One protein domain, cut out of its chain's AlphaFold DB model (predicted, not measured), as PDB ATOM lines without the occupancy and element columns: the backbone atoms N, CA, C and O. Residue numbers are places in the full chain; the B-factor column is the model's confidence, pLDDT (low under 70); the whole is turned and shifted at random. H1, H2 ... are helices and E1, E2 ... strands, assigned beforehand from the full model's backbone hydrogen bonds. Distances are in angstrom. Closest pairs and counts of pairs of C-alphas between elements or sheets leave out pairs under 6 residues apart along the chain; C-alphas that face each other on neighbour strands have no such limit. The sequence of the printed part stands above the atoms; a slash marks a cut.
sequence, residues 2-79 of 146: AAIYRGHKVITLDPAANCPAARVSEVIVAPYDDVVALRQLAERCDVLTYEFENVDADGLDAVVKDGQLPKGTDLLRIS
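What this domain is: This is residues 2 to 79 of the 146 residues of the protein "ATP-grasp domain-containing protein" of Streptococcus dysgalactiae (UniProt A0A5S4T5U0). A small parallel sheet of two strands, E1 and E2, sits between the short helix H2 on one face and the longest helix, H3, on the other. Beyond H3 the second half is mostly loop, with the short H4 at H3's first residues and H5 farther out; H1 lies far from H5. The 78 printed residues hold five named helices and two named strands, in the order H1, E1, H2, E2, H3, H4, H5; the class is mixed, with 37 residues in named elements, under half. The whole is compact and rounded, with a radius of gyration of the C-alphas of 12.1 A and spans of 30 by 25 by 24 A.

How they stand to each other: E1, residues 11 to 14, and E2, residues 26 to 29, are parallel neighbours at 28 degrees; N 12 and O 26 are 2.9 A apart and N 28 and O 12 2.8 A, within hydrogen-bond range. With H2, residues 20 to 23, they form a strand-helix-strand unit, two parallel neighbour strands with a helix between, whose crossover is right-handed. The closest C-alphas of E1 and H3, residues 35 to 44, are those of Leu 13 and Leu 41, 7.1 A apart. H3 touches H4, residues 57 to 61; the closest C-alphas, of Val 35 and Gly 59, are 5.3 A apart. H4 and H5, residues 74 to 79, are close but not clearly touching, Ala 57 and Arg 77 having the closest C-alphas at 6.8 A. Every O i to N i+4 pair is within hydrogen-bond range in H3, H4 and H5; H1, residues 2 to 5, and H2 are too short for one.

Where its parts are: H1 begins at C-alpha 2 (14.621, -47.329, -56.316). E1 measures 9.9 A, E2 9.7 A and H3 14.3 A. H5 ends at C-alpha 79 (16.966, -28.220, -39.900).

The domain as a whole: The C-alphas farthest apart, of Gly 7 and Ile 78, are 32.9 A apart. The links H3 to H4 and H4 to H5 are long, 12 residues each. The printed part has no cut, and no printed residue has a pLDDT under 70.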
ATOM      1  N   ALA A   2      14.123 -46.213 -57.133       96.25
ATOM      2  CA  ALA A   2      14.621 -47.329 -56.316       96.25
ATOM      3  C   ALA A   2      13.508 -48.145 -55.619       96.25
ATOM      4  O   ALA A   2      13.550 -49.371 -55.651       96.25
ATOM      5  N   ALA A   3      12.487 -47.477 -55.064       96.06
ATOM      6  CA  ALA A   3      11.345 -48.137 -54.425       96.06
ATOM      7  C   ALA A   3      10.539 -49.016 -55.403       96.06
ATOM      8  O   ALA A   3      10.196 -50.150 -55.080       96.06
ATOM      9  N   ILE A   4      10.327 -48.537 -56.631       95.00
ATOM     10  CA  ILE A   4       9.601 -49.261 -57.685       95.00
ATOM     11  C   ILE A   4      10.368 -50.517 -58.102       95.00
ATOM     12  O   ILE A   4       9.781 -51.587 -58.214       95.00
ATOM     13  N   TYR A   5      11.695 -50.425 -58.254       96.62
ATOM     14  CA  TYR A   5      12.531 -51.597 -58.545       96.62
ATOM     15  C   TYR A   5      12.493 -52.662 -57.447       96.62
ATOM     16  O   TYR A   5      12.769 -53.829 -57.714       96.62
ATOM     17  N   ARG A   6      12.147 -52.278 -56.216       96.94
ATOM     18  CA  ARG A   6      11.951 -53.193 -55.086       96.94
ATOM     19  C   ARG A   6      10.506 -53.687 -54.953       96.94
ATOM     20  O   ARG A   6      10.215 -54.423 -54.021       96.94
ATOM     21  N   GLY A   7       9.623 -53.326 -55.887       97.00
ATOM     22  CA  GLY A   7       8.227 -53.765 -55.916       97.00
ATOM     23  C   GLY A   7       7.274 -52.935 -55.053       97.00
ATOM     24  O   GLY A   7       6.124 -53.329 -54.882       97.00
ATOM     25  N   HIS A   8       7.714 -51.792 -54.517       97.38
ATOM     26  CA  HIS A   8       6.836 -50.902 -53.758       97.38
ATOM     27  C   HIS A   8       5.979 -50.037 -54.684       97.38
ATOM     28  O   HIS A   8       6.437 -49.569 -55.731       97.38
ATOM     29  N   LYS A   9       4.745 -49.766 -54.252       97.38
ATOM     30  CA  LYS A   9       3.926 -48.683 -54.808       97.38
ATOM     31  C   LYS A   9       4.405 -47.354 -54.226       97.38
ATOM     32  O   LYS A   9       4.815 -47.305 -53.070       97.38
ATOM     33  N   VAL A  10       4.359 -46.294 -55.026       98.00
ATOM     34  CA  VAL A  10       4.770 -44.947 -54.614       98.00
ATOM     35  C   VAL A  10       3.635 -43.979 -54.920       98.00
ATOM     36  O   VAL A  10       3.121 -43.971 -56.042       98.00
ATOM     37  N   ILE A  11       3.271 -43.176 -53.924       98.25
ATOM     38  CA  ILE A  11       2.338 -42.054 -54.031       98.25
ATOM     39  C   ILE A  11       3.105 -40.816 -53.572       98.25
ATOM     40  O   ILE A  11       3.757 -40.852 -52.530       98.25
ATOM     41  N   THR A  12       3.044 -39.747 -54.356       97.62
ATOM     42  CA  THR A  12       3.697 -38.468 -54.059       97.62
ATOM     43  C   THR A  12       2.634 -37.402 -53.824       97.62
ATOM     44  O   THR A  12       1.621 -37.398 -54.516       97.62
ATOM     45  N   LEU A  13       2.859 -36.493 -52.877       98.12
ATOM     46  CA  LEU A  13       2.105 -35.247 -52.760       98.12
ATOM     47  C   LEU A  13       2.996 -34.110 -53.253       98.12
ATOM     48  O   LEU A  13       4.122 -33.980 -52.783       98.12
ATOM     49  N   ASP A  14       2.510 -33.337 -54.218       97.81
ATOM     50  CA  ASP A  14       3.252 -32.222 -54.815       97.81
ATOM     51  C   ASP A  14       2.263 -31.177 -55.364       97.81
ATOM     52  O   ASP A  14       1.254 -31.564 -55.962       97.81
ATOM     53  N   PRO A  15       2.509 -29.865 -55.211       97.19
ATOM     54  CA  PRO A  15       1.634 -28.834 -55.772       97.19
ATOM     55  C   PRO A  15       1.599 -28.836 -57.310       97.19
ATOM     56  O   PRO A  15       0.637 -28.343 -57.903       97.19
ATOM     57  N   ALA A  16       2.619 -29.378 -57.979       97.56
ATOM     58  CA  ALA A  16       2.702 -29.454 -59.428       97.56
ATOM     59  C   ALA A  16       2.285 -30.839 -59.946       97.56
ATOM     60  O   ALA A  16       2.975 -31.841 -59.771       97.56
ATOM     61  N   ALA A  17       1.198 -30.884 -60.722       96.88
ATOM     62  CA  ALA A  17       0.710 -32.119 -61.350       96.88
ATOM     63  C   ALA A  17       1.740 -32.810 -62.269       96.88
ATOM     64  O   ALA A  17       1.653 -34.010 -62.517       96.88
ATOM     65  N   ASN A  18       2.707 -32.056 -62.796       96.94
ATOM     66  CA  ASN A  18       3.772 -32.531 -63.678       96.94
ATOM     67  C   ASN A  18       5.155 -32.548 -63.001       96.94
ATOM     68  O   ASN A  18       6.171 -32.475 -63.702       96.94
ATOM     69  N   CYS A  19       5.208 -32.633 -61.667       96.62
ATOM     70  CA  CYS A  19       6.460 -32.732 -60.923       96.62
ATOM     71  C   CYS A  19       7.318 -33.926 -61.395       96.62
ATOM     72  O   CYS A  19       6.805 -34.880 -61.995       96.62
ATOM     73  N   PRO A  20       8.638 -33.933 -61.133       97.12
ATOM     74  CA  PRO A  20       9.509 -35.026 -61.566       97.12
ATOM     75  C   PRO A  20       9.030 -36.419 -61.122       97.12
ATOM     76  O   PRO A  20       9.138 -37.382 -61.889       97.12
ATOM     77  N   ALA A  21       8.457 -36.527 -59.919       96.69
ATOM     78  CA  ALA A  21       7.934 -37.779 -59.380       96.69
ATOM     79  C   ALA A  21       6.697 -38.299 -60.138       96.69
ATOM     80  O   ALA A  21       6.535 -39.514 -60.256       96.69
ATOM     81  N   ALA A  22       5.900 -37.418 -60.760       96.81
ATOM     82  CA  ALA A  22       4.696 -37.774 -61.521       96.81
ATOM     83  C   ALA A  22       4.951 -38.753 -62.676       96.81
ATOM     84  O   ALA A  22       4.045 -39.433 -63.149       96.81
ATOM     85  N   ARG A  23       6.202 -38.859 -63.137       96.25
ATOM     86  CA  ARG A  23       6.588 -39.815 -64.184       96.25
ATOM     87  C   ARG A  23       6.609 -41.265 -63.709       96.25
ATOM     88  O   ARG A  23       6.685 -42.167 -64.538       96.25
ATOM     89  N   VAL A  24       6.653 -41.488 -62.398       96.44
ATOM     90  CA  VAL A  24       6.945 -42.800 -61.806       96.44
ATOM     91  C   VAL A  24       6.083 -43.131 -60.584       96.44
ATOM     92  O   VAL A  24       6.128 -44.263 -60.116       96.44
ATOM     93  N   SER A  25       5.296 -42.186 -60.072       96.88
ATOM     94  CA  SER A  25       4.359 -42.387 -58.965       96.88
ATOM     95  C   SER A  25       2.973 -41.862 -59.315       96.88
ATOM     96  O   SER A  25       2.829 -40.976 -60.155       96.88
ATOM     97  N   GLU A  26       1.958 -42.342 -58.604       97.12
ATOM     98  CA  GLU A  26       0.703 -41.596 -58.514       97.12
ATOM     99  C   GLU A  26       0.950 -40.263 -57.784       97.12
ATOM    100  O   GLU A  26       1.834 -40.198 -56.923       97.12
ATOM    101  N   VAL A  27       0.202 -39.207 -58.123       98.19
ATOM    102  CA  VAL A  27       0.366 -37.875 -57.523       98.19
ATOM    103  C   VAL A  27      -0.947 -37.368 -56.939       98.19
ATOM    104  O   VAL A  27      -1.964 -37.314 -57.629       98.19
ATOM    105  N   ILE A  28      -0.897 -36.956 -55.674       98.31
ATOM    106  CA  ILE A  28      -1.896 -36.118 -55.014       98.31
ATOM    107  C   ILE A  28      -1.459 -34.669 -55.235       98.31
ATOM    108  O   ILE A  28      -0.416 -34.252 -54.735       98.31
ATOM    109  N   VAL A  29      -2.228 -33.916 -56.022       98.31
ATOM    110  CA  VAL A  29      -1.881 -32.533 -56.369       98.31
ATOM    111  C   VAL A  29      -2.429 -31.587 -55.311       98.31
ATOM    112  O   VAL A  29      -3.628 -31.313 -55.304       98.31
ATOM    113  N   ALA A  30      -1.567 -31.117 -54.412       98.00
ATOM    114  CA  ALA A  30      -1.935 -30.222 -53.318       98.00
ATOM    115  C   ALA A  30      -0.712 -29.463 -52.766       98.00
ATOM    116  O   ALA A  30       0.416 -29.941 -52.912       98.00
ATOM    117  N   PRO A  31      -0.912 -28.300 -52.120       96.88
ATOM    118  CA  PRO A  31       0.121 -27.638 -51.323       96.88
ATOM    119  C   PRO A  31       0.682 -28.537 -50.210       96.88
ATOM    120  O   PRO A  31      -0.014 -29.407 -49.690       96.88
ATOM    121  N   TYR A  32       1.936 -28.302 -49.813       95.56
ATOM    122  CA  TYR A  32       2.609 -29.101 -48.777       95.56
ATOM    123  C   TYR A  32       2.054 -28.899 -47.358       95.56
ATOM    124  O   TYR A  32       2.349 -29.708 -46.483       95.56
ATOM    125  N   ASP A  33       1.279 -27.839 -47.137       95.06
ATOM    126  CA  ASP A  33       0.592 -27.496 -45.888       95.06
ATOM    127  C   ASP A  33      -0.904 -27.876 -45.902       95.06
ATOM    128  O   ASP A  33      -1.641 -27.602 -44.953       95.06
ATOM    129  N   ASP A  34      -1.381 -28.552 -46.955       97.12
ATOM    130  CA  ASP A  34      -2.754 -29.052 -47.010       97.12
ATOM    131  C   ASP A  34      -2.907 -30.306 -46.135       97.12
ATOM    132  O   ASP A  34      -2.666 -31.442 -46.552       97.12
ATOM    133  N   VAL A  35      -3.374 -30.096 -44.904       97.06
ATOM    134  CA  VAL A  35      -3.625 -31.156 -43.913       97.06
ATOM    135  C   VAL A  35      -4.592 -32.233 -44.427       97.06
ATOM    136  O   VAL A  35      -4.472 -33.401 -44.052       97.06
ATOM    137  N   VAL A  36      -5.554 -31.889 -45.290       97.81
ATOM    138  CA  VAL A  36      -6.493 -32.872 -45.851       97.81
ATOM    139  C   VAL A  36      -5.769 -33.770 -46.848       97.81
ATOM    140  O   VAL A  36      -5.921 -34.992 -46.789       97.81
ATOM    141  N   ALA A  37      -4.949 -33.195 -47.724       98.00
ATOM    142  CA  ALA A  37      -4.145 -33.955 -48.674       98.00
ATOM    143  C   ALA A  37      -3.061 -34.796 -47.976       98.00
ATOM    144  O   ALA A  37      -2.873 -35.965 -48.324       98.00
ATOM    145  N   LEU A  38      -2.410 -34.259 -46.938       97.81
ATOM    146  CA  LEU A  38      -1.470 -35.006 -46.093       97.81
ATOM    147  C   LEU A  38      -2.155 -36.206 -45.424       97.81
ATOM    148  O   LEU A  38      -1.599 -37.306 -45.409       97.81
ATOM    149  N   ARG A  39      -3.394 -36.040 -44.936       98.00
ATOM    150  CA  ARG A  39      -4.190 -37.151 -44.392       98.00
ATOM    151  C   ARG A  39      -4.508 -38.201 -45.451       98.00
ATOM    152  O   ARG A  39      -4.337 -39.387 -45.186       98.00
ATOM    153  N   GLN A  40      -4.914 -37.788 -46.652       98.12
ATOM    154  CA  GLN A  40      -5.149 -38.720 -47.762       98.12
ATOM    155  C   GLN A  40      -3.883 -39.507 -48.121       98.12
ATOM    156  O   GLN A  40      -3.959 -40.709 -48.374       98.12
ATOM    157  N   LEU A  41      -2.715 -38.858 -48.121       98.00
ATOM    158  CA  LEU A  41      -1.436 -39.529 -48.339       98.00
ATOM    159  C   LEU A  41      -1.155 -40.554 -47.228       98.00
ATOM    160  O   LEU A  41      -0.841 -41.708 -47.522       98.00
ATOM    161  N   ALA A  42      -1.323 -40.163 -45.963       97.75
ATOM    162  CA  ALA A  42      -1.113 -41.034 -44.810       97.75
ATOM    163  C   ALA A  42      -2.082 -42.227 -44.774       97.75
ATOM    164  O   ALA A  42      -1.701 -43.330 -44.397       97.75
ATOM    165  N   GLU A  43      -3.332 -42.070 -45.197       97.62
ATOM    166  CA  GLU A  43      -4.293 -43.180 -45.232       97.62
ATOM    167  C   GLU A  43      -3.956 -44.237 -46.291       97.62
ATOM    168  O   GLU A  43      -4.344 -45.398 -46.148       97.62
ATOM    169  N   ARG A  44      -3.221 -43.853 -47.338       97.75
ATOM    170  CA  ARG A  44      -2.930 -44.696 -48.506       97.75
ATOM    171  C   ARG A  44      -1.541 -45.332 -48.497       97.75
ATOM    172  O   ARG A  44      -1.254 -46.143 -49.379       97.75
ATOM    173  N   CYS A  45      -0.696 -44.973 -47.537       98.12
ATOM    174  CA  CYS A  45       0.695 -45.405 -47.459       98.12
ATOM    175  C   CYS A  45       0.966 -46.180 -46.168       98.12
ATOM    176  O   CYS A  45       0.603 -45.739 -45.082       98.12
ATOM    177  N   ASP A  46       1.684 -47.299 -46.265       97.75
ATOM    178  CA  ASP A  46       2.156 -48.033 -45.081       97.75
ATOM    179  C   ASP A  46       3.299 -47.292 -44.365       97.75
ATOM    180  O   ASP A  46       3.458 -47.396 -43.152       97.75
ATOM    181  N   VAL A  47       4.095 -46.528 -45.121       97.88
ATOM    182  CA  VAL A  47       5.231 -45.741 -44.636       97.88
ATOM    183  C   VAL A  47       5.329 -44.427 -45.405       97.88
ATOM    184  O   VAL A  47       5.068 -44.378 -46.608       97.88
ATOM    185  N   LEU A  48       5.726 -43.368 -44.709       97.50
ATOM    186  CA  LEU A  48       5.923 -42.031 -45.247       97.50
ATOM    187  C   LEU A  48       7.390 -41.606 -45.139       97.50
ATOM    188  O   LEU A  48       8.139 -42.035 -44.260       97.50
ATOM    189  N   THR A  49       7.786 -40.728 -46.053       96.81
ATOM    190  CA  THR A  49       9.054 -39.998 -46.042       96.81
ATOM    191  C   THR A  49       8.823 -38.638 -46.691       96.81
ATOM    192  O   THR A  49       7.893 -38.487 -47.481       96.81
ATOM    193  N   TYR A  50       9.676 -37.667 -46.391       96.00
ATOM    194  CA  TYR A  50       9.707 -36.368 -47.059       96.00
ATOM    195  C   TYR A  50      11.013 -36.221 -47.849       96.00
ATOM    196  O   TYR A  50      12.026 -36.840 -47.515       96.00
ATOM    197  N   GLU A  51      10.959 -35.441 -48.926       94.19
ATOM    198  CA  GLU A  51      12.118 -35.061 -49.748       94.19
ATOM    199  C   GLU A  51      12.342 -33.549 -49.681       94.19
ATOM    200  O   GLU A  51      13.472 -33.106 -49.497       94.19
ATOM    201  N   PHE A  52      11.255 -32.776 -49.704       87.88
ATOM    202  CA  PHE A  52      11.302 -31.335 -49.545       87.88
ATOM    203  C   PHE A  52      11.432 -30.937 -48.069       87.88
ATOM    204  O   PHE A  52      10.681 -31.397 -47.209       87.88
ATOM    205  N   GLU A  53      12.386 -30.057 -47.770       86.00
ATOM    206  CA  GLU A  53      12.704 -29.646 -46.398       86.00
ATOM    207  C   GLU A  53      11.728 -28.619 -45.818       86.00
ATOM    208  O   GLU A  53      11.700 -28.451 -44.609       86.00
ATOM    209  N   ASN A  54      10.892 -27.966 -46.634       84.56
ATOM    210  CA  ASN A  54       9.903 -26.975 -46.176       84.56
ATOM    211  C   ASN A  54       8.463 -27.524 -46.175       84.56
ATOM    212  O   ASN A  54       7.519 -26.778 -46.422       84.56
ATOM    213  N   VAL A  55       8.285 -28.829 -45.943       90.44
ATOM    214  CA  VAL A  55       6.952 -29.399 -45.672       90.44
ATOM    215  C   VAL A  55       6.463 -29.012 -44.274       90.44
ATOM    216  O   VAL A  55       7.272 -28.757 -43.375       90.44
ATOM    217  N   ASP A  56       5.143 -28.986 -44.089       93.50
ATOM    218  CA  ASP A  56       4.528 -28.644 -42.808       93.50
ATOM    219  C   ASP A  56       4.677 -29.790 -41.793       93.50
ATOM    220  O   ASP A  56       3.979 -30.807 -41.842       93.50
ATOM    221  N   ALA A  57       5.619 -29.622 -40.864       94.75
ATOM    222  CA  ALA A  57       5.883 -30.585 -39.804       94.75
ATOM    223  C   ALA A  57       4.681 -30.757 -38.859       94.75
ATOM    224  O   ALA A  57       4.420 -31.872 -38.405       94.75
ATOM    225  N   ASP A  58       3.933 -29.684 -38.584       95.50
ATOM    226  CA  ASP A  58       2.776 -29.730 -37.686       95.50
ATOM    227  C   ASP A  58       1.596 -30.436 -38.369       95.50
ATOM    228  O   ASP A  58       0.931 -31.280 -37.762       95.50
ATOM    229  N   GLY A  59       1.390 -30.166 -39.660       95.75
ATOM    230  CA  GLY A  59       0.438 -30.883 -40.502       95.75
ATOM    231  C   GLY A  59       0.732 -32.382 -40.590       95.75
ATOM    232  O   GLY A  59      -0.197 -33.187 -40.509       95.75
ATOM    233  N   LEU A  60       2.009 -32.773 -40.691       96.00
ATOM    234  CA  LEU A  60       2.421 -34.179 -40.635       96.00
ATOM    235  C   LEU A  60       2.080 -34.806 -39.278       96.00
ATOM    236  O   LEU A  60       1.383 -35.819 -39.249       96.00
ATOM    237  N   ASP A  61       2.487 -34.194 -38.166       96.12
ATOM    238  CA  ASP A  61       2.207 -34.722 -36.820       96.12
ATOM    239  C   ASP A  61       0.708 -34.910 -36.554       96.12
ATOM    240  O   ASP A  61       0.305 -35.841 -35.856       96.12
ATOM    241  N   ALA A  62      -0.135 -34.061 -37.145       96.12
ATOM    242  CA  ALA A  62      -1.582 -34.140 -36.998       96.12
ATOM    243  C   ALA A  62      -2.232 -35.330 -37.731       96.12
ATOM    244  O   ALA A  62      -3.390 -35.658 -37.446       96.12
ATOM    245  N   VAL A  63      -1.551 -35.949 -38.703       96.62
ATOM    246  CA  VAL A  63      -2.163 -36.958 -39.591       96.62
ATOM    247  C   VAL A  63      -1.427 -38.292 -39.640       96.62
ATOM    248  O   VAL A  63      -2.046 -39.296 -40.001       96.62
ATOM    249  N   VAL A  64      -0.135 -38.329 -39.305       94.94
ATOM    250  CA  VAL A  64       0.649 -39.567 -39.348       94.94
ATOM    251  C   VAL A  64       0.328 -40.475 -38.164       94.94
ATOM    252  O   VAL A  64       0.135 -40.033 -37.033       94.94
ATOM    253  N   LYS A  65       0.272 -41.782 -38.424       95.06
ATOM    254  CA  LYS A  65       0.122 -42.807 -37.382       95.06
ATOM    255  C   LYS A  65       1.475 -43.101 -36.730       95.06
ATOM    256  O   LYS A  65       2.527 -42.873 -37.331       95.06
ATOM    257  N   ASP A  66       1.447 -43.676 -35.529       93.62
ATOM    258  CA  ASP A  66       2.665 -44.101 -34.833       93.62
ATOM    259  C   ASP A  66       3.514 -45.045 -35.708       93.62
ATOM    260  O   ASP A  66       2.993 -45.947 -36.367       93.62
ATOM    261  N   GLY A  67       4.821 -44.784 -35.771       93.69
ATOM    262  CA  GLY A  67       5.778 -45.507 -36.616       93.69
ATOM    263  C   GLY A  67       5.637 -45.312 -38.136       93.69
ATOM    264  O   GLY A  67       6.505 -45.772 -38.879       93.69
ATOM    265  N   GLN A  68       4.601 -44.619 -38.622       97.56
ATOM    266  CA  GLN A  68       4.343 -44.457 -40.060       97.56
ATOM    267  C   GLN A  68       5.320 -43.491 -40.737       97.56
ATOM    268  O   GLN A  68       5.597 -43.627 -41.928       97.56
ATOM    269  N   LEU A  69       5.874 -42.543 -39.982       97.31
ATOM    270  CA  LEU A  69       6.947 -41.655 -40.418       97.31
ATOM    271  C   LEU A  69       8.201 -41.952 -39.580       97.31
ATOM    272  O   LEU A  69       8.442 -41.276 -38.583       97.31
ATOM    273  N   PRO A  70       9.029 -42.950 -39.952       97.06
ATOM    274  CA  PRO A  70      10.151 -43.395 -39.119       97.06
ATOM    275  C   PRO A  70      11.211 -42.322 -38.850       97.06
ATOM    276  O   PRO A  70      11.986 -42.438 -37.907       97.06
ATOM    277  N   LYS A  71      11.284 -41.296 -39.708       93.69
ATOM    278  CA  LYS A  71      12.176 -40.144 -39.522       93.69
ATOM    279  C   LYS A  71      11.664 -39.157 -38.471       93.69
ATOM    280  O   LYS A  71      12.461 -38.368 -37.973       93.69
ATOM    281  N   GLY A  72      10.373 -39.219 -38.143       95.50
ATOM    282  CA  GLY A  72       9.684 -38.205 -37.357       95.50
ATOM    283  C   GLY A  72       9.756 -36.824 -38.008       95.50
ATOM    284  O   GLY A  72      10.106 -36.680 -39.179       95.50
ATOM    285  N   THR A  73       9.439 -35.810 -37.218       96.12
ATOM    286  CA  THR A  73       9.389 -34.396 -37.620       96.12
ATOM    287  C   THR A  73      10.347 -33.524 -36.802       96.12
ATOM    288  O   THR A  73      10.642 -32.399 -37.196       96.12
ATOM    289  N   ASP A  74      10.922 -34.041 -35.712       94.81
ATOM    290  CA  ASP A  74      11.845 -33.298 -34.842       94.81
ATOM    291  C   ASP A  74      13.084 -32.792 -35.587       94.81
ATOM    292  O   ASP A  74      13.417 -31.608 -35.528       94.81
ATOM    293  N   LEU A  75      13.760 -33.677 -36.329       93.56
ATOM    294  CA  LEU A  75      14.951 -33.290 -37.084       93.56
ATOM    295  C   LEU A  75      14.604 -32.309 -38.209       93.56
ATOM    296  O   LEU A  75      15.370 -31.381 -38.447       93.56
ATOM    297  N   LEU A  76      13.444 -32.489 -38.851       95.19
ATOM    298  CA  LEU A  76      12.939 -31.578 -39.875       95.19
ATOM    299  C   LEU A  76      12.788 -30.156 -39.309       95.19
ATOM    300  O   LEU A  76      13.355 -29.220 -39.871       95.19
ATOM    301  N   ARG A  77      12.125 -30.007 -38.153       95.19
ATOM    302  CA  ARG A  77      11.957 -28.712 -37.468       95.19
ATOM    303  C   ARG A  77      13.287 -28.065 -37.094       95.19
ATOM    304  O   ARG A  77      13.445 -26.852 -37.231       95.19
ATOM    305  N   ILE A  78      14.251 -28.864 -36.631       96.06
ATOM    306  CA  ILE A  78      15.597 -28.379 -36.301       96.06
ATOM    307  C   ILE A  78      16.295 -27.850 -37.559       96.06
ATOM    308  O   ILE A  78      16.837 -26.748 -37.530       96.06
ATOM    309  N   SER A  79      16.270 -28.602 -38.664       94.50
ATOM    310  CA  SER A  79      16.966 -28.220 -39.900       94.50
ATOM    311  C   SER A  79      16.314 -27.055 -40.650       94.50
ATOM    312  O   SER A  79      17.006 -26.318 -41.346       94.50
TER     313      SER A  79